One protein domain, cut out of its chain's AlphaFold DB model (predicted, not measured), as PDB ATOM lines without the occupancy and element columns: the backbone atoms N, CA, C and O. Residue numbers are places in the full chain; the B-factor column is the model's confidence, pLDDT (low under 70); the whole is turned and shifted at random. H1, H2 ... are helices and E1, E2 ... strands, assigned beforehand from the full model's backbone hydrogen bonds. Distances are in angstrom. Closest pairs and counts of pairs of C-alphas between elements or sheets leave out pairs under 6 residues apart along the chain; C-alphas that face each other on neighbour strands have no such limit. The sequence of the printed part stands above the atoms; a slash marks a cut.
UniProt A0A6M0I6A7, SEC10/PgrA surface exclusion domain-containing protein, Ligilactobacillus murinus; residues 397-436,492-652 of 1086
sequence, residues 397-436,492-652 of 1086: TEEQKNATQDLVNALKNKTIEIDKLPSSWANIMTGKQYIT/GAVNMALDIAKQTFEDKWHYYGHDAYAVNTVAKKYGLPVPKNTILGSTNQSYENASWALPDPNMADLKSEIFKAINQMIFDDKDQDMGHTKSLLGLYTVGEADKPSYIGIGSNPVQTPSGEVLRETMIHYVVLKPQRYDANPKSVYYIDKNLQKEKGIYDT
ATOM      1  N   THR A 397     274.161 169.808 145.516       94.44
ATOM      2  CA  THR A 397     274.464 170.070 146.929       94.44
ATOM      3  C   THR A 397     273.341 169.533 147.818       94.44
ATOM      4  O   THR A 397     272.197 169.394 147.388       94.44
ATOM      5  N   GLU A 398     273.638 169.250 149.086       94.50
ATOM      6  CA  GLU A 398     272.606 168.771 150.015       94.50
ATOM      7  C   GLU A 398     271.499 169.822 150.241       94.50
ATOM      8  O   GLU A 398     270.333 169.478 150.404       94.50
ATOM      9  N   GLU A 399     271.842 171.110 150.147       95.31
ATOM     10  CA  GLU A 399     270.889 172.226 150.165       95.31
ATOM     11  C   GLU A 399     269.926 172.179 148.965       95.31
ATOM     12  O   GLU A 399     268.716 172.298 149.149       95.31
ATOM     13  N   GLN A 400     270.433 171.919 147.753       95.50
ATOM     14  CA  GLN A 400     269.619 171.762 146.539       95.50
ATOM     15  C   GLN A 400     268.675 170.559 146.620       95.50
ATOM     16  O   GLN A 400     267.502 170.672 146.253       95.50
ATOM     17  N   LYS A 401     269.153 169.419 147.136       96.62
ATOM     18  CA  LYS A 401     268.315 168.226 147.339       96.62
ATOM     19  C   LYS A 401     267.191 168.501 148.332       96.62
ATOM     20  O   LYS A 401     266.031 168.275 148.000       96.62
ATOM     21  N   ASN A 402     267.524 169.037 149.508       96.00
ATOM     22  CA  ASN A 402     266.551 169.326 150.562       96.00
ATOM     23  C   ASN A 402     265.510 170.351 150.092       96.00
ATOM     24  O   ASN A 402     264.317 170.068 150.143       96.00
ATOM     25  N   ALA A 403     265.943 171.480 149.522       95.06
ATOM     26  CA  ALA A 403     265.031 172.504 149.015       95.06
ATOM     27  C   ALA A 403     264.099 171.973 147.908       95.06
ATOM     28  O   ALA A 403     262.942 172.389 147.821       95.06
ATOM     29  N   THR A 404     264.575 171.047 147.068       95.56
ATOM     30  CA  THR A 404     263.754 170.439 146.007       95.56
ATOM     31  C   THR A 404     262.794 169.380 146.549       95.56
ATOM     32  O   THR A 404     261.646 169.341 146.113       95.56
ATOM     33  N   GLN A 405     263.207 168.572 147.530       95.19
ATOM     34  CA  GLN A 405     262.315 167.642 148.235       95.19
ATOM     35  C   GLN A 405     261.210 168.400 148.986       95.19
ATOM     36  O   GLN A 405     260.040 168.038 148.867       95.19
ATOM     37  N   ASP A 406     261.544 169.492 149.677       94.00
ATOM     38  CA  ASP A 406     260.572 170.358 150.356       94.00
ATOM     39  C   ASP A 406     259.576 170.986 149.373       94.00
ATOM     40  O   ASP A 406     258.366 170.951 149.612       94.00
ATOM     41  N   LEU A 407     260.051 171.498 148.228       93.62
ATOM     42  CA  LEU A 407     259.170 172.022 147.182       93.62
ATOM     43  C   LEU A 407     258.238 170.936 146.621       93.62
ATOM     44  O   LEU A 407     257.035 171.161 146.484       93.62
ATOM     45  N   VAL A 408     258.771 169.757 146.299       93.25
ATOM     46  CA  VAL A 408     257.978 168.639 145.772       93.25
ATOM     47  C   VAL A 408     256.936 168.176 146.797       93.25
ATOM     48  O   VAL A 408     255.785 167.945 146.432       93.25
ATOM     49  N   ASN A 409     257.275 168.140 148.087       92.31
ATOM     50  CA  ASN A 409     256.319 167.853 149.157       92.31
ATOM     51  C   ASN A 409     255.237 168.943 149.287       92.31
ATOM     52  O   ASN A 409     254.062 168.619 149.471       92.31
ATOM     53  N   ALA A 410     255.587 170.224 149.137       91.50
ATOM     54  CA  ALA A 410     254.623 171.326 149.138       91.50
ATOM     55  C   ALA A 410     253.646 171.256 147.946       91.50
ATOM     56  O   ALA A 410     252.434 171.401 148.124       91.50
ATOM     57  N   LEU A 411     254.151 170.957 146.743       90.12
ATOM     58  CA  LEU A 411     253.339 170.740 145.539       90.12
ATOM     59  C   LEU A 411     252.402 169.529 145.702       90.12
ATOM     60  O   LEU A 411     251.206 169.630 145.428       90.12
ATOM     61  N   LYS A 412     252.915 168.407 146.228       89.44
ATOM     62  CA  LYS A 412     252.162 167.168 146.509       89.44
ATOM     63  C   LYS A 412     251.005 167.410 147.478       89.44
ATOM     64  O   LYS A 412     249.885 166.962 147.236       89.44
ATOM     65  N   ASN A 413     251.263 168.185 148.529       90.06
ATOM     66  CA  ASN A 413     250.279 168.567 149.540       90.06
ATOM     67  C   ASN A 413     249.403 169.765 149.126       90.06
ATOM     68  O   ASN A 413     248.536 170.176 149.898       90.06
ATOM     69  N   LYS A 414     249.601 170.322 147.919       85.56
ATOM     70  CA  LYS A 414     248.883 171.490 147.373       85.56
ATOM     71  C   LYS A 414     248.942 172.733 148.272       85.56
ATOM     72  O   LYS A 414     248.038 173.564 148.243       85.56
ATOM     73  N   THR A 415     250.004 172.875 149.065       85.56
ATOM     74  CA  THR A 415     250.245 174.082 149.876       85.56
ATOM     75  C   THR A 415     250.824 175.229 149.045       85.56
ATOM     76  O   THR A 415     250.877 176.365 149.512       85.56
ATOM     77  N   ILE A 416     251.226 174.939 147.804       87.44
ATOM     78  CA  ILE A 416     251.709 175.888 146.805       87.44
ATOM     79  C   ILE A 416     251.224 175.469 145.409       87.44
ATOM     80  O   ILE A 416     251.011 174.284 145.145       87.44
ATOM     81  N   GLU A 417     251.047 176.437 144.514       83.31
ATOM     82  CA  GLU A 417     250.723 176.198 143.102       83.31
ATOM     83  C   GLU A 417     252.006 176.212 142.258       83.31
ATOM     84  O   GLU A 417     252.930 176.975 142.540       83.31
ATOM     85  N   ILE A 418     252.058 175.398 141.196       80.56
ATOM     86  CA  ILE A 418     253.241 175.257 140.323       80.56
ATOM     87  C   ILE A 418     253.656 176.568 139.628       80.56
ATOM     88  O   ILE A 418     254.832 176.762 139.323       80.56
ATOM     89  N   ASP A 419     252.715 177.497 139.455       77.75
ATOM     90  CA  ASP A 419     252.945 178.823 138.867       77.75
ATOM     91  C   ASP A 419     253.371 179.884 139.907       77.75
ATOM     92  O   ASP A 419     253.606 181.039 139.562       77.75
ATOM     93  N   LYS A 420     253.473 179.511 141.191       80.19
ATOM     94  CA  LYS A 420     253.815 180.395 142.322       80.19
ATOM     95  C   LYS A 420     255.007 179.865 143.125       80.19
ATOM     96  O   LYS A 420     254.996 179.916 144.355       80.19
ATOM     97  N   LEU A 421     256.021 179.323 142.445       79.75
ATOM     98  CA  LEU A 421     257.198 178.747 143.104       79.75
ATOM     99  C   LEU A 421     257.933 179.754 144.010       79.75
ATOM    100  O   LEU A 421     258.009 180.939 143.676       79.75
ATOM    101  N   PRO A 422     258.553 179.310 145.122       79.81
ATOM    102  CA  PRO A 422     259.320 180.196 145.983       79.81
ATOM    103  C   PRO A 422     260.599 180.631 145.264       79.81
ATOM    104  O   PRO A 422     261.424 179.795 144.889       79.81
ATOM    105  N   SER A 423     260.830 181.940 145.142       83.44
ATOM    106  CA  SER A 423     262.072 182.469 144.556       83.44
ATOM    107  C   SER A 423     263.328 182.023 145.323       83.44
ATOM    108  O   SER A 423     264.419 182.014 144.760       83.44
ATOM    109  N   SER A 424     263.188 181.618 146.591       86.44
ATOM    110  CA  SER A 424     264.247 180.986 147.386       86.44
ATOM    111  C   SER A 424     264.715 179.650 146.800       86.44
ATOM    112  O   SER A 424     265.919 179.451 146.683       86.44
ATOM    113  N   TRP A 425     263.803 178.774 146.361       92.62
ATOM    114  CA  TRP A 425     264.171 177.509 145.713       92.62
ATOM    115  C   TRP A 425     264.897 177.757 144.386       92.62
ATOM    116  O   TRP A 425     265.965 177.195 144.152       92.62
ATOM    117  N   ALA A 426     264.378 178.676 143.563       90.38
ATOM    118  CA  ALA A 426     265.023 179.067 142.309       90.38
ATOM    119  C   ALA A 426     266.452 179.604 142.536       90.38
ATOM    120  O   ALA A 426     267.362 179.263 141.786       90.38
ATOM    121  N   ASN A 427     266.673 180.391 143.598       90.88
ATOM    122  CA  ASN A 427     268.000 180.894 143.973       90.88
ATOM    123  C   ASN A 427     268.963 179.797 144.460       90.88
ATOM    124  O   ASN A 427     270.158 179.924 144.227       90.88
ATOM    125  N   ILE A 428     268.471 178.753 145.138       93.50
ATOM    126  CA  ILE A 428     269.290 177.622 145.620       93.50
ATOM    127  C   ILE A 428     269.700 176.709 144.454       93.50
ATOM    128  O   ILE A 428     270.829 176.216 144.401       93.50
ATOM    129  N   MET A 429     268.794 176.490 143.498       92.31
ATOM    130  CA  MET A 429     269.091 175.708 142.297       92.31
ATOM    131  C   MET A 429     270.011 176.464 141.329       92.31
ATOM    132  O   MET A 429     270.934 175.874 140.781       92.31
ATOM    133  N   THR A 430     269.808 177.767 141.131       91.25
ATOM    134  CA  THR A 430     270.521 178.528 140.089       91.25
ATOM    135  C   THR A 430     271.956 178.888 140.491       91.25
ATOM    136  O   THR A 430     272.194 179.493 141.535       91.25
ATOM    137  N   GLY A 431     272.925 178.612 139.617       88.38
ATOM    138  CA  GLY A 431     274.308 179.059 139.776       88.38
ATOM    139  C   GLY A 431     275.256 178.466 138.737       88.38
ATOM    140  O   GLY A 431     275.384 177.249 138.613       88.38
ATOM    141  N   LYS A 432     276.009 179.323 138.034       83.06
ATOM    142  CA  LYS A 432     276.955 178.905 136.978       83.06
ATOM    143  C   LYS A 432     278.071 177.979 137.475       83.06
ATOM    144  O   LYS A 432     278.639 177.237 136.681       83.06
ATOM    145  N   GLN A 433     278.359 177.988 138.776       84.06
ATOM    146  CA  GLN A 433     279.284 177.068 139.440       84.06
ATOM    147  C   GLN A 433     278.790 175.610 139.507       84.06
ATOM    148  O   GLN A 433     279.610 174.720 139.715       84.06
ATOM    149  N   TYR A 434     277.486 175.357 139.342       85.88
ATOM    150  CA  TYR A 434     276.906 174.007 139.358       85.88
ATOM    151  C   TYR A 434     276.893 173.348 137.969       85.88
ATOM    152  O   TYR A 434     276.800 172.124 137.865       85.88
ATOM    153  N   ILE A 435     277.053 174.142 136.900       85.81
ATOM    154  CA  ILE A 435     277.041 173.663 135.513       85.81
ATOM    155  C   ILE A 435     278.239 172.735 135.273       85.81
ATOM    156  O   ILE A 435     279.389 173.168 135.156       85.81
ATOM    157  N   THR A 436     277.963 171.438 135.164       84.50
ATOM    158  CA  THR A 436     278.986 170.416 134.927       84.50
ATOM    159  C   THR A 436     279.389 170.411 133.454       84.50
ATOM    160  O   THR A 436     278.547 170.279 132.567       84.50
ATOM    161  N   GLY A 492     255.978 157.668 119.691       92.94
ATOM    162  CA  GLY A 492     255.239 158.887 119.367       92.94
ATOM    163  C   GLY A 492     255.865 160.175 119.907       92.94
ATOM    164  O   GLY A 492     255.764 161.197 119.232       92.94
ATOM    165  N   ALA A 493     256.555 160.157 121.055       94.94
ATOM    166  CA  ALA A 493     257.274 161.339 121.544       94.94
ATOM    167  C   ALA A 493     258.461 161.696 120.634       94.94
ATOM    168  O   ALA A 493     258.632 162.862 120.280       94.94
ATOM    169  N   VAL A 494     259.235 160.695 120.196       97.19
ATOM    170  CA  VAL A 494     260.362 160.896 119.267       97.19
ATOM    171  C   VAL A 494     259.872 161.395 117.904       97.19
ATOM    172  O   VAL A 494     260.379 162.395 117.403       97.19
ATOM    173  N   ASN A 495     258.844 160.759 117.326       96.31
ATOM    174  CA  ASN A 495     258.269 161.211 116.054       96.31
ATOM    175  C   ASN A 495     257.680 162.629 116.152       96.31
ATOM    176  O   ASN A 495     257.885 163.435 115.249       96.31
ATOM    177  N   MET A 496     257.024 162.977 117.266       95.94
ATOM    178  CA  MET A 496     256.518 164.333 117.487       95.94
ATOM    179  C   MET A 496     257.647 165.372 117.566       95.94
ATOM    180  O   MET A 496     257.485 166.469 117.039       95.94
ATOM    181  N   ALA A 497     258.792 165.043 118.172       97.12
ATOM    182  CA  ALA A 497     259.949 165.938 118.213       97.12
ATOM    183  C   ALA A 497     260.575 166.161 116.826       97.12
ATOM    184  O   ALA A 497     260.932 167.289 116.489       97.12
ATOM    185  N   LEU A 498     260.638 165.116 115.995       97.31
ATOM    186  CA  LEU A 498     261.069 165.217 114.596       97.31
ATOM    187  C   LEU A 498     260.094 166.046 113.745       97.31
ATOM    188  O   LEU A 498     260.522 166.924 112.997       97.31
ATOM    189  N   ASP A 499     258.786 165.820 113.888       96.81
ATOM    190  CA  ASP A 499     257.759 166.590 113.176       96.81
ATOM    191  C   ASP A 499     257.739 168.068 113.605       96.81
ATOM    192  O   ASP A 499     257.502 168.937 112.763       96.81
ATOM    193  N   ILE A 500     258.000 168.376 114.883       96.44
ATOM    194  CA  ILE A 500     258.129 169.758 115.381       96.44
ATOM    195  C   ILE A 500     259.361 170.439 114.794       96.44
ATOM    196  O   ILE A 500     259.232 171.547 114.277       96.44
ATOM    197  N   ALA A 501     260.524 169.786 114.814       95.62
ATOM    198  CA  ALA A 501     261.749 170.330 114.228       95.62
ATOM    199  C   ALA A 501     261.573 170.617 112.723       95.62
ATOM    200  O   ALA A 501     261.899 171.695 112.222       95.62
ATOM    201  N   LYS A 502     260.944 169.685 111.996       94.75
ATOM    202  CA  LYS A 502     260.599 169.873 110.584       94.75
ATOM    203  C   LYS A 502     259.651 171.056 110.360       94.75
ATOM    204  O   LYS A 502     259.911 171.879 109.487       94.75
ATOM    205  N   GLN A 503     258.571 171.152 111.135       94.19
ATOM    206  CA  GLN A 503     257.589 172.235 111.019       94.19
ATOM    207  C   GLN A 503     258.226 173.601 111.345       94.19
ATOM    208  O   GLN A 503     258.067 174.537 110.573       94.19
ATOM    209  N   THR A 504     259.047 173.680 112.397       92.81
ATOM    210  CA  THR A 504     259.801 174.887 112.804       92.81
ATOM    211  C   THR A 504     260.744 175.383 111.695       92.81
ATOM    212  O   THR A 504     260.876 176.586 111.453       92.81
ATOM    213  N   PHE A 505     261.377 174.455 110.967       91.50
ATOM    214  CA  PHE A 505     262.197 174.769 109.794       91.50
ATOM    215  C   PHE A 505     261.360 175.221 108.582       91.50
ATOM    216  O   PHE A 505     261.748 176.162 107.889       91.50
ATOM    217  N   GLU A 506     260.207 174.592 108.327       90.44
ATOM    218  CA  GLU A 506     259.261 175.006 107.275       90.44
ATOM    219  C   GLU A 506     258.689 176.416 107.536       90.44
ATOM    220  O   GLU A 506     258.578 177.216 106.603       90.44
ATOM    221  N   ASP A 507     258.426 176.749 108.802       90.06
ATOM    222  CA  ASP A 507     257.923 178.050 109.269       90.06
ATOM    223  C   ASP A 507     259.010 179.153 109.300       90.06
ATOM    224  O   ASP A 507     258.709 180.331 109.515       90.06
ATOM    225  N   LYS A 508     260.273 178.797 109.008       89.56
ATOM    226  CA  LYS A 508     261.461 179.678 109.008       89.56
ATOM    227  C   LYS A 508     261.690 180.394 110.341       89.56
ATOM    228  O   LYS A 508     262.060 181.578 110.378       89.56
ATOM    229  N   TRP A 509     261.461 179.680 111.437       89.25
ATOM    230  CA  TRP A 509     261.656 180.229 112.768       89.25
ATOM    231  C   TRP A 509     263.127 180.572 113.023       89.25
ATOM    232  O   TRP A 509     264.034 179.785 112.749       89.25
ATOM    233  N   HIS A 510     263.354 181.784 113.529       85.81
ATOM    234  CA  HIS A 510     264.689 182.381 113.647       85.81
ATOM    235  C   HIS A 510     264.864 183.244 114.900       85.81
ATOM    236  O   HIS A 510     265.777 184.067 114.987       85.81
ATOM    237  N   TYR A 511     263.965 183.083 115.869       86.00
ATOM    238  CA  TYR A 511     263.994 183.797 117.137       86.00
ATOM    239  C   TYR A 511     264.469 182.864 118.252       86.00
ATOM    240  O   TYR A 511     264.108 181.688 118.281       86.00
ATOM    241  N   TYR A 512     265.221 183.404 119.213       85.50
ATOM    242  CA  TYR A 512     265.547 182.713 120.462       85.50
ATOM    243  C   TYR A 512     264.294 182.621 121.350       85.50
ATOM    244  O   TYR A 512     264.047 183.463 122.211       85.50
ATOM    245  N   GLY A 513     263.465 181.620 121.065       87.00
ATOM    246  CA  GLY A 513     262.189 181.322 121.709       87.00
ATOM    247  C   GLY A 513     261.471 180.175 120.990       87.00
ATOM    248  O   GLY A 513     261.960 179.674 119.980       87.00
ATOM    249  N   HIS A 514     260.312 179.759 121.495       91.69
ATOM    250  CA  HIS A 514     259.536 178.665 120.902       91.69
ATOM    251  C   HIS A 514     258.757 179.096 119.661       91.69
ATOM    252  O   HIS A 514     257.982 180.056 119.731       91.69
ATOM    253  N   ASP A 515     258.829 178.293 118.597       93.69
ATOM    254  CA  ASP A 515     257.795 178.292 117.565       93.69
ATOM    255  C   ASP A 515     256.557 177.554 118.088       93.69
ATOM    256  O   ASP A 515     256.318 176.368 117.840       93.69
ATOM    257  N   ALA A 516     255.731 178.261 118.859       91.81
ATOM    258  CA  ALA A 516     254.504 177.662 119.355       91.81
ATOM    259  C   ALA A 516     253.457 177.460 118.253       91.81
ATOM    260  O   ALA A 516     252.472 176.761 118.500       91.81
ATOM    261  N   TYR A 517     253.629 178.024 117.053       93.25
ATOM    262  CA  TYR A 517     252.796 177.638 115.921       93.25
ATOM    263  C   TYR A 517     253.152 176.223 115.462       93.25
ATOM    264  O   TYR A 517     252.248 175.387 115.382       93.25
ATOM    265  N   ALA A 518     254.439 175.918 115.282       94.81
ATOM    266  CA  ALA A 518     254.916 174.580 114.954       94.81
ATOM    267  C   ALA A 518     254.538 173.556 116.038       94.81
ATOM    268  O   ALA A 518     253.852 172.568 115.745       94.81
ATOM    269  N   VAL A 519     254.881 173.830 117.305       94.44
ATOM    270  CA  VAL A 519     254.618 172.927 118.443       94.44
ATOM    271  C   VAL A 519     253.128 172.595 118.574       94.44
ATOM    272  O   VAL A 519     252.764 171.422 118.661       94.44
ATOM    273  N   ASN A 520     252.237 173.595 118.544       91.88
ATOM    274  CA  ASN A 520     250.794 173.352 118.641       91.88
ATOM    275  C   ASN A 520     250.217 172.731 117.350       91.88
ATOM    276  O   ASN A 520     249.312 171.898 117.411       91.88
ATOM    277  N   THR A 521     250.727 173.084 116.168       92.06
ATOM    278  CA  THR A 521     250.270 172.478 114.907       92.06
ATOM    279  C   THR A 521     250.580 170.984 114.873       92.06
ATOM    280  O   THR A 521     249.715 170.191 114.494       92.06
ATOM    281  N   VAL A 522     251.768 170.576 115.326       94.62
ATOM    282  CA  VAL A 522     252.129 169.160 115.432       94.62
ATOM    283  C   VAL A 522     251.396 168.487 116.588       94.62
ATOM    284  O   VAL A 522     250.754 167.471 116.350       94.62
ATOM    285  N   ALA A 523     251.352 169.065 117.791       91.19
ATOM    286  CA  ALA A 523     250.595 168.496 118.915       91.19
ATOM    287  C   ALA A 523     249.136 168.158 118.527       91.19
ATOM    288  O   ALA A 523     248.633 167.082 118.855       91.19
ATOM    289  N   LYS A 524     248.490 168.999 117.707       89.19
ATOM    290  CA  LYS A 524     247.166 168.715 117.130       89.19
ATOM    291  C   LYS A 524     247.144 167.493 116.196       89.19
ATOM    292  O   LYS A 524     246.217 166.692 116.299       89.19
ATOM    293  N   LYS A 525     248.144 167.320 115.315       91.25
ATOM    294  CA  LYS A 525     248.327 166.121 114.453       91.25
ATOM    295  C   LYS A 525     248.528 164.831 115.274       91.25
ATOM    296  O   LYS A 525     248.309 163.740 114.756       91.25
ATOM    297  N   TYR A 526     248.911 164.970 116.544       91.56
ATOM    298  CA  TYR A 526     249.102 163.902 117.529       91.56
ATOM    299  C   TYR A 526     247.917 163.776 118.519       91.56
ATOM    300  O   TYR A 526     247.970 163.006 119.473       91.56
ATOM    301  N   GLY A 527     246.811 164.501 118.304       87.25
ATOM    302  CA  GLY A 527     245.607 164.414 119.145       87.25
ATOM    303  C   GLY A 527     245.738 165.065 120.529       87.25
ATOM    304  O   GLY A 527     244.924 164.787 121.416       87.25
ATOM    305  N   LEU A 528     246.753 165.908 120.740       87.12
ATOM    306  CA  LEU A 528     247.051 166.569 122.012       87.12
ATOM    307  C   LEU A 528     246.361 167.952 122.143       87.12
ATOM    308  O   LEU A 528     246.114 168.620 121.134       87.12
ATOM    309  N   PRO A 529     246.063 168.405 123.381       82.75
ATOM    310  CA  PRO A 529     245.380 169.671 123.668       82.75
ATOM    311  C   PRO A 529     246.174 170.918 123.281       82.75
ATOM    312  O   PRO A 529     247.200 171.236 123.875       82.75
ATOM    313  N   VAL A 530     245.632 171.681 122.330       81.81
ATOM    314  CA  VAL A 530     246.223 172.939 121.838       81.81
ATOM    315  C   VAL A 530     245.234 174.112 121.866       81.81
ATOM    316  O   VAL A 530     244.025 173.875 121.755       81.81
ATOM    317  N   PRO A 531     245.699 175.372 121.989       80.25
ATOM    318  CA  PRO A 531     244.828 176.546 121.969       80.25
ATOM    319  C   PRO A 531     244.058 176.685 120.646       80.25
ATOM    320  O   PRO A 531     244.639 176.589 119.561       80.25
ATOM    321  N   LYS A 532     242.753 176.989 120.725       71.38
ATOM    322  CA  LYS A 532     241.858 177.133 119.552       71.38
ATOM    323  C   LYS A 532     242.322 178.141 118.487       71.38
ATOM    324  O   LYS A 532     242.010 177.933 117.320       71.38
ATOM    325  N   ASN A 533     243.062 179.187 118.870       73.69
ATOM    326  CA  ASN A 533     243.432 180.314 117.999       73.69
ATOM    327  C   ASN A 533     244.956 180.443 117.792       73.69
ATOM    328  O   ASN A 533     245.477 181.555 117.750       73.69
ATOM    329  N   THR A 534     245.685 179.328 117.703       79.62
ATOM    330  CA  THR A 534     247.125 179.371 117.387       79.62
ATOM    331  C   THR A 534     247.334 179.871 115.952       79.62
ATOM    332  O   THR A 534     246.798 179.287 115.010       79.62
ATOM    333  N   ILE A 535     248.121 180.937 115.788       83.44
ATOM    334  CA  ILE A 535     248.500 181.539 114.497       83.44
ATOM    335  C   ILE A 535     250.025 181.573 114.340       83.44
ATOM    336  O   ILE A 535     250.738 181.511 115.343       83.44
ATOM    337  N   LEU A 536     250.530 181.691 113.110       82.50
ATOM    338  CA  LEU A 536     251.965 181.847 112.848       82.50
ATOM    339  C   LEU A 536     252.532 183.039 113.645       82.50
ATOM    340  O   LEU A 536     251.906 184.099 113.694       82.50
ATOM    341  N   GLY A 537     253.679 182.850 114.302       77.69
ATOM    342  CA  GLY A 537     254.251 183.833 115.234       77.69
ATOM    343  C   GLY A 537     253.762 183.726 116.688       77.69
ATOM    344  O   GLY A 537     254.154 184.542 117.520       77.69
ATOM    345  N   SER A 538     252.920 182.742 117.024       82.94
ATOM    346  CA  SER A 538     252.576 182.442 118.425       82.94
ATOM    347  C   SER A 538     253.789 181.897 119.185       82.94
ATOM    348  O   SER A 538     254.535 181.091 118.643       82.94
ATOM    349  N   THR A 539     253.920 182.245 120.470       80.19
ATOM    350  CA  THR A 539     255.003 181.767 121.362       80.19
ATOM    351  C   THR A 539     254.522 180.946 122.572       80.19
ATOM    352  O   THR A 539     255.335 180.400 123.310       80.19
ATOM    353  N   ASN A 540     253.204 180.810 122.781       84.19
ATOM    354  CA  ASN A 540     252.625 180.071 123.912       84.19
ATOM    355  C   ASN A 540     252.402 178.573 123.602       84.19
ATOM    356  O   ASN A 540     251.519 178.227 122.811       84.19
ATOM    357  N   GLN A 541     253.162 177.691 124.256       89.44
ATOM    358  CA  GLN A 541     253.127 176.229 124.078       89.44
ATOM    359  C   GLN A 541     253.201 175.476 125.424       89.44
ATOM    360  O   GLN A 541     253.290 176.097 126.482       89.44
ATOM    361  N   SER A 542     253.081 174.143 125.423       85.81
ATOM    362  CA  SER A 542     253.048 173.330 126.661       85.81
ATOM    363  C   SER A 542     253.775 171.974 126.595       85.81
ATOM    364  O   SER A 542     253.627 171.165 127.517       85.81
ATOM    365  N   TYR A 543     254.538 171.716 125.530       90.44
ATOM    366  CA  TYR A 543     255.119 170.407 125.202       90.44
ATOM    367  C   TYR A 543     256.641 170.408 125.059       90.44
ATOM    368  O   TYR A 543     257.251 169.362 125.216       90.44
ATOM    369  N   GLU A 544     257.260 171.543 124.758       94.75
ATOM    370  CA  GLU A 544     258.663 171.646 124.362       94.75
ATOM    371  C   GLU A 544     259.499 172.397 125.406       94.75
ATOM    372  O   GLU A 544     259.047 173.373 126.001       94.75
ATOM    373  N   ASN A 545     260.751 171.975 125.571       95.56
ATOM    374  CA  ASN A 545     261.854 172.830 126.013       95.56
ATOM    375  C   ASN A 545     262.804 172.976 124.815       95.56
ATOM    376  O   ASN A 545     262.899 172.035 124.027       95.56
ATOM    377  N   ALA A 546     263.484 174.110 124.652       94.12
ATOM    378  CA  ALA A 546     264.317 174.362 123.473       94.12
ATOM    379  C   ALA A 546     265.718 174.850 123.855       94.12
ATOM    380  O   ALA A 546     265.873 175.646 124.780       94.12
ATOM    381  N   SER A 547     266.741 174.391 123.132       94.50
ATOM    382  CA  SER A 547     268.111 174.909 123.249       94.50
ATOM    383  C   SER A 547     268.710 175.204 121.879       94.50
ATOM    384  O   SER A 547     268.311 174.596 120.891       94.50
ATOM    385  N   TRP A 548     269.730 176.059 121.839       93.06
ATOM    386  CA  TRP A 548     270.495 176.363 120.629       93.06
ATOM    387  C   TRP A 548     271.940 175.913 120.803       93.06
ATOM    388  O   TRP A 548     272.558 176.162 121.840       93.06
ATOM    389  N   ALA A 549     272.461 175.226 119.793       91.94
ATOM    390  CA  ALA A 549     273.785 174.628 119.802       91.94
ATOM    391  C   ALA A 549     274.496 174.835 118.458       91.94
ATOM    392  O   ALA A 549     273.889 175.161 117.439       91.94
ATOM    393  N   LEU A 550     275.807 174.608 118.457       90.88
ATOM    394  CA  LEU A 550     276.664 174.669 117.271       90.88
ATOM    395  C   LEU A 550     277.417 173.331 117.090       90.88
ATOM    396  O   LEU A 550     278.651 173.353 117.022       90.88
ATOM    397  N   PRO A 551     276.707 172.183 117.055       88.50
ATOM    398  CA  PRO A 551     277.326 170.865 117.112       88.50
ATOM    399  C   PRO A 551     278.147 170.561 115.856       88.50
ATOM    400  O   PRO A 551     277.813 170.985 114.746       88.50
ATOM    401  N   ASP A 552     279.212 169.787 116.025       90.44
ATOM    402  CA  ASP A 552     279.821 169.055 114.917       90.44
ATOM    403  C   ASP A 552     278.910 167.888 114.468       90.44
ATOM    404  O   ASP A 552     278.138 167.363 115.274       90.44
ATOM    405  N   PRO A 553     278.974 167.444 113.194       89.56
ATOM    406  CA  PRO A 553     278.056 166.450 112.622       89.56
ATOM    407  C   PRO A 553     278.381 165.000 113.046       89.56
ATOM    408  O   PRO A 553     278.539 164.105 112.216       89.56
ATOM    409  N   ASN A 554     278.505 164.756 114.352       93.00
ATOM    410  CA  ASN A 554     278.674 163.429 114.949       93.00
ATOM    411  C   ASN A 554     277.846 163.263 116.239       93.00
ATOM    412  O   ASN A 554     277.509 164.240 116.912       93.00
ATOM    413  N   MET A 555     277.529 162.014 116.588       93.88
ATOM    414  CA  MET A 555     276.688 161.673 117.742       93.88
ATOM    415  C   MET A 555     277.294 162.147 119.073       93.88
ATOM    416  O   MET A 555     276.566 162.639 119.935       93.88
ATOM    417  N   ALA A 556     278.619 162.054 119.222       93.31
ATOM    418  CA  ALA A 556     279.325 162.444 120.444       93.31
ATOM    419  C   ALA A 556     279.144 163.939 120.773       93.31
ATOM    420  O   ALA A 556     278.882 164.310 121.923       93.31
ATOM    421  N   ASP A 557     279.247 164.820 119.778       93.06
ATOM    422  CA  ASP A 557     279.111 166.261 120.000       93.06
ATOM    423  C   ASP A 557     277.656 166.662 120.293       93.06
ATOM    424  O   ASP A 557     277.410 167.440 121.215       93.06
ATOM    425  N   LEU A 558     276.668 166.046 119.627       93.38
ATOM    426  CA  LEU A 558     275.255 166.310 119.925       93.38
ATOM    427  C   LEU A 558     274.821 165.759 121.296       93.38
ATOM    428  O   LEU A 558     274.103 166.450 122.019       93.38
ATOM    429  N   LYS A 559     275.315 164.586 121.725       94.50
ATOM    430  CA  LYS A 559     275.164 164.101 123.115       94.50
ATOM    431  C   LYS A 559     275.774 165.083 124.122       94.50
ATOM    432  O   LYS A 559     275.180 165.349 125.170       94.50
ATOM    433  N   SER A 560     276.933 165.660 123.800       94.81
ATOM    434  CA  SER A 560     277.611 166.651 124.649       94.81
ATOM    435  C   SER A 560     276.795 167.939 124.799       94.81
ATOM    436  O   SER A 560     276.599 168.421 125.916       94.81
ATOM    437  N   GLU A 561     276.270 168.469 123.692       94.62
ATOM    438  CA  GLU A 561     275.430 169.669 123.685       94.62
ATOM    439  C   GLU A 561     274.069 169.432 124.369       94.62
ATOM    440  O   GLU A 561     273.628 170.291 125.131       94.62
ATOM    441  N   ILE A 562     273.461 168.246 124.225       95.81
ATOM    442  CA  ILE A 562     272.251 167.852 124.974       95.81
ATOM    443  C   ILE A 562     272.500 167.821 126.484       95.81
ATOM    444  O   ILE A 562     271.724 168.393 127.251       95.81
ATOM    445  N   PHE A 563     273.587 167.187 126.940       95.69
ATOM    446  CA  PHE A 563     273.913 167.151 128.369       95.69
ATOM    447  C   PHE A 563     274.141 168.559 128.931       95.69
ATOM    448  O   PHE A 563     273.630 168.895 130.001       95.69
ATOM    449  N   LYS A 564     274.887 169.391 128.199       94.75
ATOM    450  CA  LYS A 564     275.161 170.794 128.532       94.75
ATOM    451  C   LYS A 564     273.872 171.617 128.618       94.75
ATOM    452  O   LYS A 564     273.685 172.319 129.610       94.75
ATOM    453  N   ALA A 565     272.974 171.490 127.643       95.12
ATOM    454  CA  ALA A 565     271.687 172.177 127.631       95.12
ATOM    455  C   ALA A 565     270.792 171.753 128.805       95.12
ATOM    456  O   ALA A 565     270.261 172.621 129.492       95.12
ATOM    457  N   ILE A 566     270.701 170.452 129.117       95.88
ATOM    458  CA  ILE A 566     270.000 169.968 130.320       95.88
ATOM    459  C   ILE A 566     270.629 170.574 131.586       95.88
ATOM    460  O   ILE A 566     269.910 171.069 132.446       95.88
ATOM    461  N   ASN A 567     271.961 170.611 131.690       93.81
ATOM    462  CA  ASN A 567     272.672 171.250 132.808       93.81
ATOM    463  C   ASN A 567     272.275 172.731 132.982       93.81
ATOM    464  O   ASN A 567     271.986 173.178 134.091       93.81
ATOM    465  N   GLN A 568     272.222 173.485 131.881       93.56
ATOM    466  CA  GLN A 568     271.819 174.895 131.875       93.56
ATOM    467  C   GLN A 568     270.333 175.067 132.227       93.56
ATOM    468  O   GLN A 568     270.006 175.893 133.071       93.56
ATOM    469  N   MET A 569     269.443 174.235 131.685       94.94
ATOM    470  CA  MET A 569     268.006 174.238 132.004       94.94
ATOM    471  C   MET A 569     267.684 173.837 133.455       94.94
ATOM    472  O   MET A 569     266.550 174.022 133.893       94.94
ATOM    473  N   ILE A 570     268.642 173.283 134.207       94.56
ATOM    474  CA  ILE A 570     268.503 172.982 135.643       94.56
ATOM    475  C   ILE A 570     269.145 174.066 136.532       94.56
ATOM    476  O   ILE A 570     268.627 174.332 137.617       94.56
ATOM    477  N   PHE A 571     270.244 174.697 136.096       94.94
ATOM    478  CA  PHE A 571     271.064 175.588 136.936       94.94
ATOM    479  C   PHE A 571     271.201 177.049 136.451       94.94
ATOM    480  O   PHE A 571     271.850 177.838 137.135       94.94
ATOM    481  N   ASP A 572     270.638 177.436 135.304       93.00
ATOM    482  CA  ASP A 572     270.745 178.788 134.710       93.00
ATOM    483  C   ASP A 572     269.411 179.222 134.053       93.00
ATOM    484  O   ASP A 572     269.392 179.914 133.041       93.00
ATOM    485  N   ASP A 573     268.278 178.786 134.624       92.75
ATOM    486  CA  ASP A 573     266.921 178.921 134.050       92.75
ATOM    487  C   ASP A 573     266.055 180.015 134.717       92.75
ATOM    488  O   ASP A 573     264.855 180.163 134.468       92.75
ATOM    489  N   LYS A 574     266.659 180.798 135.614       88.94
ATOM    490  CA  LYS A 574     265.947 181.770 136.457       88.94
ATOM    491  C   LYS A 574     265.294 182.901 135.662       88.94
ATOM    492  O   LYS A 574     264.192 183.314 136.011       88.94
ATOM    493  N   ASP A 575     265.937 183.356 134.590       87.75
ATOM    494  CA  ASP A 575     265.410 184.407 133.709       87.75
ATOM    495  C   ASP A 575     264.249 183.908 132.820       87.75
ATOM    496  O   ASP A 575     263.684 184.683 132.053       87.75
ATOM    497  N   GLN A 576     263.891 182.619 132.910       88.38
ATOM    498  CA  GLN A 576     262.744 181.975 132.254       88.38
ATOM    499  C   GLN A 576     261.728 181.445 133.292       88.38
ATOM    500  O   GLN A 576     261.014 180.471 133.046       88.38
ATOM    501  N   ASP A 577     261.694 182.038 134.493       88.06
ATOM    502  CA  ASP A 577     260.855 181.637 135.635       88.06
ATOM    503  C   ASP A 577     261.011 180.155 136.045       88.06
ATOM    504  O   ASP A 577     260.064 179.522 136.535       88.06
ATOM    505  N   MET A 578     262.203 179.577 135.842       91.56
ATOM    506  CA  MET A 578     262.493 178.143 136.005       91.56
ATOM    507  C   MET A 578     261.594 177.242 135.128       91.56
ATOM    508  O   MET A 578     261.256 176.121 135.517       91.56
ATOM    509  N   GLY A 579     261.105 177.753 133.989       89.31
ATOM    510  CA  GLY A 579     260.183 177.077 133.068       89.31
ATOM    511  C   GLY A 579     260.678 175.709 132.607       89.31
ATOM    512  O   GLY A 579     259.964 174.708 132.748       89.31
ATOM    513  N   HIS A 580     261.920 175.655 132.131       94.00
ATOM    514  CA  HIS A 580     262.553 174.425 131.682       94.00
ATOM    515  C   HIS A 580     262.859 173.505 132.867       94.00
ATOM    516  O   HIS A 580     262.556 172.312 132.806       94.00
ATOM    517  N   THR A 581     263.338 174.041 133.997       94.25
ATOM    518  CA  THR A 581     263.581 173.243 135.211       94.25
ATOM    519  C   THR A 581     262.299 172.563 135.705       94.25
ATOM    520  O   THR A 581     262.306 171.364 135.990       94.25
ATOM    521  N   LYS A 582     261.167 173.285 135.754       91.62
ATOM    522  CA  LYS A 582     259.847 172.738 136.138       91.62
ATOM    523  C   LYS A 582     259.414 171.592 135.222       91.62
ATOM    524  O   LYS A 582     258.825 170.614 135.692       91.62
ATOM    525  N   SER A 583     259.701 171.702 133.925       91.94
ATOM    526  CA  SER A 583     259.401 170.680 132.921       91.94
ATOM    527  C   SER A 583     260.302 169.449 133.075       91.94
ATOM    528  O   SER A 583     259.808 168.339 133.284       91.94
ATOM    529  N   LEU A 584     261.624 169.649 133.064       94.19
ATOM    530  CA  LEU A 584     262.632 168.588 133.088       94.19
ATOM    531  C   LEU A 584     262.707 167.839 134.426       94.19
ATOM    532  O   LEU A 584     262.919 166.628 134.430       94.19
ATOM    533  N   LEU A 585     262.451 168.494 135.563       93.62
ATOM    534  CA  LEU A 585     262.328 167.814 136.861       93.62
ATOM    535  C   LEU A 585     260.965 167.136 137.070       93.62
ATOM    536  O   LEU A 585     260.787 166.433 138.060       93.62
ATOM    537  N   GLY A 586     260.003 167.306 136.155       90.69
ATOM    538  CA  GLY A 586     258.676 166.702 136.279       90.69
ATOM    539  C   GLY A 586     257.793 167.356 137.346       90.69
ATOM    540  O   GLY A 586     256.831 166.736 137.796       90.69
ATOM    541  N   LEU A 587     258.057 168.609 137.742       91.00
ATOM    542  CA  LEU A 587     257.307 169.296 138.808       91.00
ATOM    543  C   LEU A 587     255.818 169.497 138.459       91.00
ATOM    544  O   LEU A 587     254.965 169.533 139.341       91.00
ATOM    545  N   TYR A 588     255.485 169.527 137.165       85.88
ATOM    546  CA  TYR A 588     254.104 169.495 136.659       85.88
ATOM    547  C   TYR A 588     253.377 168.145 136.845       85.88
ATOM    548  O   TYR A 588     252.198 168.049 136.513       85.88
ATOM    549  N   THR A 589     254.066 167.103 137.319       84.19
ATOM    550  CA  THR A 589     253.551 165.727 137.492       84.19
ATOM    551  C   THR A 589     253.652 165.231 138.936       84.19
ATOM    552  O   THR A 589     253.563 164.033 139.202       84.19
ATOM    553  N   VAL A 590     253.845 166.146 139.893       87.00
ATOM    554  CA  VAL A 590     253.931 165.793 141.313       87.00
ATOM    555  C   VAL A 590     252.625 165.135 141.773       87.00
ATOM    556  O   VAL A 590     251.543 165.706 141.640       87.00
ATOM    557  N   GLY A 591     252.732 163.924 142.323       77.69
ATOM    558  CA  GLY A 591     251.583 163.086 142.681       77.69
ATOM    559  C   GLY A 591     251.043 162.206 141.541       77.69
ATOM    560  O   GLY A 591     249.953 161.656 141.685       77.69
ATOM    561  N   GLU A 592     251.782 162.068 140.433       76.88
ATOM    562  CA  GLU A 592     251.505 161.141 139.312       76.88
ATOM    563  C   GLU A 592     252.696 160.209 139.015       76.88
ATOM    564  O   GLU A 592     252.936 159.821 137.872       76.88
ATOM    565  N   ALA A 593     253.470 159.863 140.051       74.62
ATOM    566  CA  ALA A 593     254.662 159.016 139.945       74.62
ATOM    567  C   ALA A 593     254.377 157.602 139.392       74.62
ATOM    568  O   ALA A 593     255.267 156.964 138.837       74.62
ATOM    569  N   ASP A 594     253.126 157.137 139.486       76.75
ATOM    570  CA  ASP A 594     252.640 155.865 138.941       76.75
ATOM    571  C   ASP A 594     252.537 155.840 137.405       76.75
ATOM    572  O   ASP A 594     252.289 154.783 136.826       76.75
ATOM    573  N   LYS A 595     252.724 156.985 136.733       82.31
ATOM    574  CA  LYS A 595     252.648 157.104 135.274       82.31
ATOM    575  C   LYS A 595     253.922 157.740 134.721       82.31
ATOM    576  O   LYS A 595     254.325 158.793 135.220       82.31
ATOM    577  N   PRO A 596     254.535 157.184 133.666       86.94
ATOM    578  CA  PRO A 596     255.666 157.823 133.009       86.94
ATOM    579  C   PRO A 596     255.232 159.067 132.218       86.94
ATOM    580  O   PRO A 596     254.150 159.118 131.628       86.94
ATOM    581  N   SER A 597     256.110 160.066 132.188       90.25
ATOM    582  CA  SER A 597     256.153 161.095 131.145       90.25
ATOM    583  C   SER A 597     257.117 160.643 130.052       90.25
ATOM    584  O   SER A 597     258.079 159.939 130.342       90.25
ATOM    585  N   TYR A 598     256.904 161.067 128.814       93.19
ATOM    586  CA  TYR A 598     257.679 160.603 127.666       93.19
ATOM    587  C   TYR A 598     258.482 161.748 127.062       93.19
ATOM    588  O   TYR A 598     257.936 162.835 126.882       93.19
ATOM    589  N   ILE A 599     259.759 161.521 126.753       95.50
ATOM    590  CA  ILE A 599     260.620 162.499 126.083       95.50
ATOM    591  C   ILE A 599     260.961 162.064 124.657       95.50
ATOM    592  O   ILE A 599     261.263 160.898 124.407       95.50
ATOM    593  N   GLY A 600     260.929 163.024 123.736       96.81
ATOM    594  CA  GLY A 600     261.493 162.919 122.396       96.81
ATOM    595  C   GLY A 600     262.441 164.081 122.117       96.81
ATOM    596  O   GLY A 600     262.157 165.217 122.497       96.81
ATOM    597  N   ILE A 601     263.556 163.788 121.453       97.12
ATOM    598  CA  ILE A 601     264.544 164.764 120.991       97.12
ATOM    599  C   ILE A 601     264.472 164.883 119.470       97.12
ATOM    600  O   ILE A 601     264.547 163.881 118.761       97.12
ATOM    601  N   GLY A 602     264.365 166.113 118.978       95.62
ATOM    602  CA  GLY A 602     264.481 166.466 117.563       95.62
ATOM    603  C   GLY A 602     265.385 167.684 117.397       95.62
ATOM    604  O   GLY A 602     265.685 168.365 118.379       95.62
ATOM    605  N   SER A 603     265.823 167.982 116.177       94.94
ATOM    606  CA  SER A 603     266.616 169.184 115.900       94.94
ATOM    607  C   SER A 603     266.492 169.651 114.451       94.94
ATOM    608  O   SER A 603     266.299 168.837 113.547       94.94
ATOM    609  N   ASN A 604     266.596 170.966 114.242       93.38
ATOM    610  CA  ASN A 604     266.650 171.604 112.926       93.38
ATOM    611  C   ASN A 604     267.633 172.789 112.930       93.38
ATOM    612  O   ASN A 604     267.896 173.362 113.988       93.38
ATOM    613  N   PRO A 605     268.149 173.224 111.767       90.56
ATOM    614  CA  PRO A 605     268.971 174.419 111.695       90.56
ATOM    615  C   PRO A 605     268.092 175.660 111.764       90.56
ATOM    616  O   PRO A 605     266.969 175.680 111.250       90.56
ATOM    617  N   VAL A 606     268.631 176.722 112.344       88.75
ATOM    618  CA  VAL A 606     268.032 178.053 112.298       88.75
ATOM    619  C   VAL A 606     268.147 178.597 110.868       88.75
ATOM    620  O   VAL A 606     269.206 178.503 110.245       88.75
ATOM    621  N   GLN A 607     267.069 179.168 110.327       84.31
ATOM    622  CA  GLN A 607     267.121 179.930 109.072       84.31
ATOM    623  C   GLN A 607     267.224 181.433 109.356       84.31
ATOM    624  O   GLN A 607     266.855 181.892 110.427       84.31
ATOM    625  N   THR A 608     267.665 182.237 108.396       81.75
ATOM    626  CA  THR A 608     267.456 183.694 108.424       81.75
ATOM    627  C   THR A 608     266.087 184.060 107.821       81.75
ATOM    628  O   THR A 608     265.499 183.252 107.096       81.75
ATOM    629  N   PRO A 609     265.581 185.299 108.001       78.69
ATOM    630  CA  PRO A 609     264.367 185.767 107.315       78.69
ATOM    631  C   PRO A 609     264.403 185.638 105.781       78.69
ATOM    632  O   PRO A 609     263.355 185.511 105.148       78.69
ATOM    633  N   SER A 610     265.592 185.665 105.165       81.62
ATOM    634  CA  SER A 610     265.778 185.453 103.721       81.62
ATOM    635  C   SER A 610     265.806 183.972 103.312       81.62
ATOM    636  O   SER A 610     265.764 183.680 102.118       81.62
ATOM    637  N   GLY A 611     265.810 183.035 104.267       78.56
ATOM    638  CA  GLY A 611     265.877 181.588 104.032       78.56
ATOM    639  C   GLY A 611     267.297 181.023 103.910       78.56
ATOM    640  O   GLY A 611     267.467 179.942 103.354       78.56
ATOM    641  N   GLU A 612     268.317 181.740 104.387       86.31
ATOM    642  CA  GLU A 612     269.678 181.202 104.506       86.31
ATOM    643  C   GLU A 612     269.749 180.251 105.705       86.31
ATOM    644  O   GLU A 612     269.306 180.606 106.793       86.31
ATOM    645  N   VAL A 613     270.288 179.046 105.514       86.50
ATOM    646  CA  VAL A 613     270.415 178.035 106.573       86.50
ATOM    647  C   VAL A 613     271.708 178.271 107.358       86.50
ATOM    648  O   VAL A 613     272.793 178.264 106.776       86.50
ATOM    649  N   LEU A 614     271.602 178.468 108.671       85.69
ATOM    650  CA  LEU A 614     272.737 178.690 109.568       85.69
ATOM    651  C   LEU A 614     273.290 177.362 110.121       85.69
ATOM    652  O   LEU A 614     272.596 176.350 110.154       85.69
ATOM    653  N   ARG A 615     274.540 177.371 110.615       84.38
ATOM    654  CA  ARG A 615     275.125 176.235 111.369       84.38
ATOM    655  C   ARG A 615     274.533 176.099 112.781       84.38
ATOM    656  O   ARG A 615     274.717 175.071 113.426       84.38
ATOM    657  N   GLU A 616     273.865 177.134 113.287       90.38
ATOM    658  CA  GLU A 616     273.173 177.072 114.576       90.38
ATOM    659  C   GLU A 616     271.976 176.122 114.478       90.38
ATOM    660  O   GLU A 616     271.155 176.230 113.572       90.38
ATOM    661  N   THR A 617     271.903 175.175 115.407       91.81
ATOM    662  CA  THR A 617     270.885 174.127 115.474       91.81
ATOM    663  C   THR A 617     269.984 174.378 116.679       91.81
ATOM    664  O   THR A 617     270.476 174.473 117.805       91.81
ATOM    665  N   MET A 618     268.674 174.455 116.453       93.94
ATOM    666  CA  MET A 618     267.659 174.383 117.501       93.94
ATOM    667  C   MET A 618     267.423 172.908 117.850       93.94
ATOM    668  O   MET A 618     267.279 172.070 116.963       93.94
ATOM    669  N   ILE A 619     267.421 172.582 119.143       95.62
ATOM    670  CA  ILE A 619     267.176 171.237 119.675       95.62
ATOM    671  C   ILE A 619     265.893 171.285 120.507       95.62
ATOM    672  O   ILE A 619     265.767 172.106 121.417       95.62
ATOM    673  N   HIS A 620     264.964 170.384 120.198       96.44
ATOM    674  CA  HIS A 620     263.625 170.296 120.768       96.44
ATOM    675  C   HIS A 620     263.567 169.135 121.754       96.44
ATOM    676  O   HIS A 620     263.836 167.994 121.388       96.44
ATOM    677  N   TYR A 621     263.173 169.422 122.992       97.56
ATOM    678  CA  TYR A 621     263.010 168.453 124.073       97.56
ATOM    679  C   TYR A 621     261.518 168.345 124.373       97.56
ATOM    680  O   TYR A 621     260.985 169.041 125.245       97.56
ATOM    681  N   VAL A 622     260.832 167.510 123.599       96.25
ATOM    682  CA  VAL A 622     259.381 167.345 123.676       96.25
ATOM    683  C   VAL A 622     259.048 166.420 124.839       96.25
ATOM    684  O   VAL A 622     259.344 165.232 124.788       96.25
ATOM    685  N   VAL A 623     258.436 166.964 125.891       92.44
ATOM    686  CA  VAL A 623     258.039 166.255 127.112       92.44
ATOM    687  C   VAL A 623     256.520 166.089 127.137       92.44
ATOM    688  O   VAL A 623     255.766 167.006 127.474       92.44
ATOM    689  N   LEU A 624     256.066 164.883 126.809       88.75
ATOM    690  CA  LEU A 624     254.661 164.500 126.802       88.75
ATOM    691  C   LEU A 624     254.258 163.946 128.170       88.75
ATOM    692  O   LEU A 624     254.794 162.951 128.656       88.75
ATOM    693  N   LYS A 625     253.285 164.605 128.796       79.31
ATOM    694  CA  LYS A 625     252.726 164.223 130.097       79.31
ATOM    695  C   LYS A 625     251.441 163.415 129.855       79.31
ATOM    696  O   LYS A 625     250.651 163.834 129.004       79.31
ATOM    697  N   PRO A 626     251.172 162.318 130.587       64.06
ATOM    698  CA  PRO A 626     249.933 161.540 130.467       64.06
ATOM    699  C   PRO A 626     248.745 162.356 131.010       64.06
ATOM    700  O   PRO A 626     248.391 162.299 132.187       64.06
ATOM    701  N   GLN A 627     248.174 163.207 130.158       63.25
ATOM    702  CA  GLN A 627     247.518 164.427 130.621       63.25
ATOM    703  C   GLN A 627     246.080 164.238 131.128       63.25
ATOM    704  O   GLN A 627     245.194 163.742 130.426       63.25
ATOM    705  N   ARG A 628     245.823 164.770 132.331       52.78
ATOM    706  CA  ARG A 628     244.500 164.900 132.970       52.78
ATOM    707  C   ARG A 628     243.614 165.994 132.358       52.78
ATOM    708  O   ARG A 628     242.985 166.762 133.086       52.78
ATOM    709  N   TYR A 629     243.517 166.079 131.037       52.62
ATOM    710  CA  TYR A 629     242.403 166.822 130.452       52.62
ATOM    711  C   TYR A 629     241.156 165.938 130.469       52.62
ATOM    712  O   TYR A 629     240.820 165.259 129.496       52.62
ATOM    713  N   ASP A 630     240.472 165.951 131.615       45.19
ATOM    714  CA  ASP A 630     239.091 165.494 131.696       45.19
ATOM    715  C   ASP A 630     238.265 166.264 130.660       45.19
ATOM    716  O   ASP A 630     238.411 167.481 130.495       45.19
ATOM    717  N   ALA A 631     237.418 165.540 129.928       44.84
ATOM    718  CA  ALA A 631     236.667 166.056 128.789       44.84
ATOM    719  C   ALA A 631     235.510 166.963 129.241       44.84
ATOM    720  O   ALA A 631     234.336 166.642 129.074       44.84
ATOM    721  N   ASN A 632     235.839 168.116 129.823       45.81
ATOM    722  CA  ASN A 632     234.877 169.165 130.111       45.81
ATOM    723  C   ASN A 632     234.412 169.771 128.771       45.81
ATOM    724  O   ASN A 632     235.233 170.378 128.074       45.81
ATOM    725  N   PRO A 633     233.120 169.669 128.400       48.84
ATOM    726  CA  PRO A 633     232.619 170.129 127.101       48.84
ATOM    727  C   PRO A 633     232.688 171.655 126.904       48.84
ATOM    728  O   PRO A 633     232.356 172.149 125.827       48.84
ATOM    729  N   LYS A 634     233.134 172.421 127.912       49.62
ATOM    730  CA  LYS A 634     233.441 173.858 127.805       49.62
ATOM    731  C   LYS A 634     234.927 174.176 127.561       49.62
ATOM    732  O   LYS A 634     235.288 175.351 127.564       49.62
ATOM    733  N   SER A 635     235.803 173.186 127.373       54.03
ATOM    734  CA  SER A 635     237.244 173.438 127.226       54.03
ATOM    735  C   SER A 635     237.605 174.188 125.927       54.03
ATOM    736  O   SER A 635     236.928 174.131 124.892       54.03
ATOM    737  N   VAL A 636     238.705 174.943 125.979       54.75
ATOM    738  CA  VAL A 636     239.215 175.774 124.866       54.75
ATOM    739  C   VAL A 636     240.245 175.009 124.009       54.75
ATOM    740  O   VAL A 636     240.982 175.618 123.242       54.75
ATOM    741  N   TYR A 637     240.275 173.674 124.122       64.12
ATOM    742  CA  TYR A 637     241.329 172.794 123.604       64.12
ATOM    743  C   TYR A 637     240.748 171.621 122.787       64.12
ATOM    744  O   TYR A 637     239.610 171.212 123.012       64.12
ATOM    745  N   TYR A 638     241.515 171.092 121.827       63.91
ATOM    746  CA  TYR A 638     241.164 169.928 120.989       63.91
ATOM    747  C   TYR A 638     241.875 168.661 121.485       63.91
ATOM    748  O   TYR A 638     243.074 168.714 121.699       63.91
ATOM    749  N   ILE A 639     241.179 167.533 121.664       71.75
ATOM    750  CA  ILE A 639     241.772 166.286 122.188       71.75
ATOM    751  C   ILE A 639     241.216 165.090 121.411       71.75
ATOM    752  O   ILE A 639     239.998 164.955 121.302       71.75
ATOM    753  N   ASP A 640     242.092 164.194 120.952       81.81
ATOM    754  CA  ASP A 640     241.723 162.929 120.310       81.81
ATOM    755  C   ASP A 640     242.558 161.766 120.874       81.81
ATOM    756  O   ASP A 640     243.726 161.580 120.539       81.81
ATOM    757  N   LYS A 641     241.941 160.961 121.748       79.56
ATOM    758  CA  LYS A 641     242.601 159.822 122.407       79.56
ATOM    759  C   LYS A 641     242.832 158.624 121.478       79.56
ATOM    760  O   LYS A 641     243.702 157.809 121.772       79.56
ATOM    761  N   ASN A 642     242.081 158.507 120.380       83.12
ATOM    762  CA  ASN A 642     242.294 157.438 119.405       83.12
ATOM    763  C   ASN A 642     243.529 157.754 118.560       83.12
ATOM    764  O   ASN A 642     244.389 156.891 118.394       83.12
ATOM    765  N   LEU A 643     243.666 159.011 118.130       85.19
ATOM    766  CA  LEU A 643     244.841 159.496 117.409       85.19
ATOM    767  C   LEU A 643     246.113 159.433 118.272       85.19
ATOM    768  O   LEU A 643     247.148 158.990 117.783       85.19
ATOM    769  N   GLN A 644     246.034 159.760 119.570       86.62
ATOM    770  CA  GLN A 644     247.165 159.576 120.498       86.62
ATOM    771  C   GLN A 644     247.662 158.118 120.543       86.62
ATOM    772  O   GLN A 644     248.869 157.877 120.612       86.62
ATOM    773  N   LYS A 645     246.738 157.147 120.489       84.12
ATOM    774  CA  LYS A 645     247.063 155.715 120.460       84.12
ATOM    775  C   LYS A 645     247.600 155.273 119.095       84.12
ATOM    776  O   LYS A 645     248.576 154.540 119.054       84.12
ATOM    777  N   GLU A 646     247.007 155.729 117.991       88.81
ATOM    778  CA  GLU A 646     247.496 155.446 116.629       88.81
ATOM    779  C   GLU A 646     248.932 155.954 116.417       88.81
ATOM    780  O   GLU A 646     249.744 155.284 115.786       88.81
ATOM    781  N   LYS A 647     249.264 157.124 116.979       88.44
ATOM    782  CA  LYS A 647     250.606 157.722 116.909       88.44
ATOM    783  C   LYS A 647     251.615 157.138 117.904       88.44
ATOM    784  O   LYS A 647     252.732 157.643 117.970       88.44
ATOM    785  N   GLY A 648     251.248 156.119 118.685       87.38
ATOM    786  CA  GLY A 648     252.150 155.459 119.635       87.38
ATOM    787  C   GLY A 648     252.748 156.399 120.688       87.38
ATOM    788  O   GLY A 648     253.894 156.230 121.105       87.38
ATOM    789  N   ILE A 649     252.001 157.428 121.112       85.25
ATOM    790  CA  ILE A 649     252.485 158.481 122.033       85.25
ATOM    791  C   ILE A 649     252.931 157.930 123.389       85.25
ATOM    792  O   ILE A 649     253.776 158.530 124.051       85.25
ATOM    793  N   TYR A 650     252.408 156.770 123.773       82.88
ATOM    794  CA  TYR A 650     252.727 156.086 125.022       82.88
ATOM    795  C   TYR A 650     253.358 154.700 124.781       82.88
ATOM    796  O   TYR A 650     253.440 153.898 125.705       82.88
ATOM    797  N   ASP A 651     253.800 154.406 123.551       89.81
ATOM    798  CA  ASP A 651     254.435 153.132 123.203       89.81
ATOM    799  C   ASP A 651     255.928 153.203 123.555       89.81
ATOM    800  O   ASP A 651     256.745 153.657 122.741       89.81
ATOM    801  N   THR A 652     256.264 152.822 124.795       89.50
ATOM    802  CA  THR A 652     257.632 152.845 125.342       89.50
ATOM    803  C   THR A 652     258.613 152.059 124.468       89.50
ATOM    804  O   THR A 652     258.335 150.930 124.062       89.50
TER     805      THR A 652
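AT A GLANCE: This is residues 397 to 436 and 492 to 652 of the 1086 residues of the protein "SEC10/PgrA surface exclusion domain-containing protein" of Ligilactobacillus murinus (UniProt A0A6M0I6A7). A twisted sheet of three strands, E1, E3 and E2, lies between helices: H3 covers one face, and H5 with the short H6 covers the other. H4 packs on H3, the pair H1 and H2 forms a separate part beyond the H5 and H6 side, and the short H7 lies far from that pair, near H4. The printed part has 201 residues with seven named helices and three named strands, in the order H1 H2 H3 H4 E1 H5 H6 E2 E3 H7. The sheet's order is E1, E3, E2, all antiparallel, and the class is mixed, helices and strands. The whole is compact, with a radius of gyration of the C-alphas of 17.6 A and spans of 47 by 46 by 30 A.

IN THESE COORDINATES: Find C-alpha 544 at (258.663, 171.646, 124.362), where E1, residues 544 to 549, begins. E2, residues 597 to 607, is 31.0 A long, and E3, residues 613 to 624, is 29.0 A long and bends by 74 degrees at residue 616. Look next for H3, residues 492 to 506, 20.5 A, and H5, residues 555 to 571, 24.4 A. H4 is residues 516 to 525, H6 residues 579 to 584 and H2 residues 423 to 429. H1, residues 398 to 412, runs 20.8 A from C-alpha 398 at (272.606, 168.771, 150.015). H7, residues 641 to 646, ends at C-alpha 646 at (247.496, 155.446, 116.629).

HOW THE PARTS SIT: Start at E3, the inner strand: N 547 and O 619 are 3.0 A apart towards E1, and N 600 and O 622 are 2.9 A apart towards E2, its hairpin partner. E1, H5, H6 and E2 form a split strand-helix-strand unit, two strands running the same way with E3 between them; its crossover is right-handed. H3 lies over E3 and E2 at a height over the sheet of 7.0 A; the C-alphas of Val 494 and Gly 600, the closest of H3 and E2, are 3.9 A apart. H5, on the opposite face, has a height of 9.2 A. H5 touches H6 with residues 566 to 570 alone, closest at C-alphas 570 and 581, 4.9 A. H3 touches H4, C-alphas 503 and 518 being closest at 5.3 A. H1 touches H2 at a steep tilt of 47 degrees, closest at C-alphas 400 and 429, 5.8 A. In each helix every O i to N i+4 pair is within hydrogen-bond range.

THE WHOLE: The C-alphas farthest apart, of Asn 413 and Ser 610, are 51.2 A apart. Residues 437 to 491 are not printed, and C-alphas 436 and 492 are 30.6 A apart across the cut. The links H4 to E1, H6 to E2 and E3 to H7 are long. Look at residues 626 to 638 for pLDDT under 70.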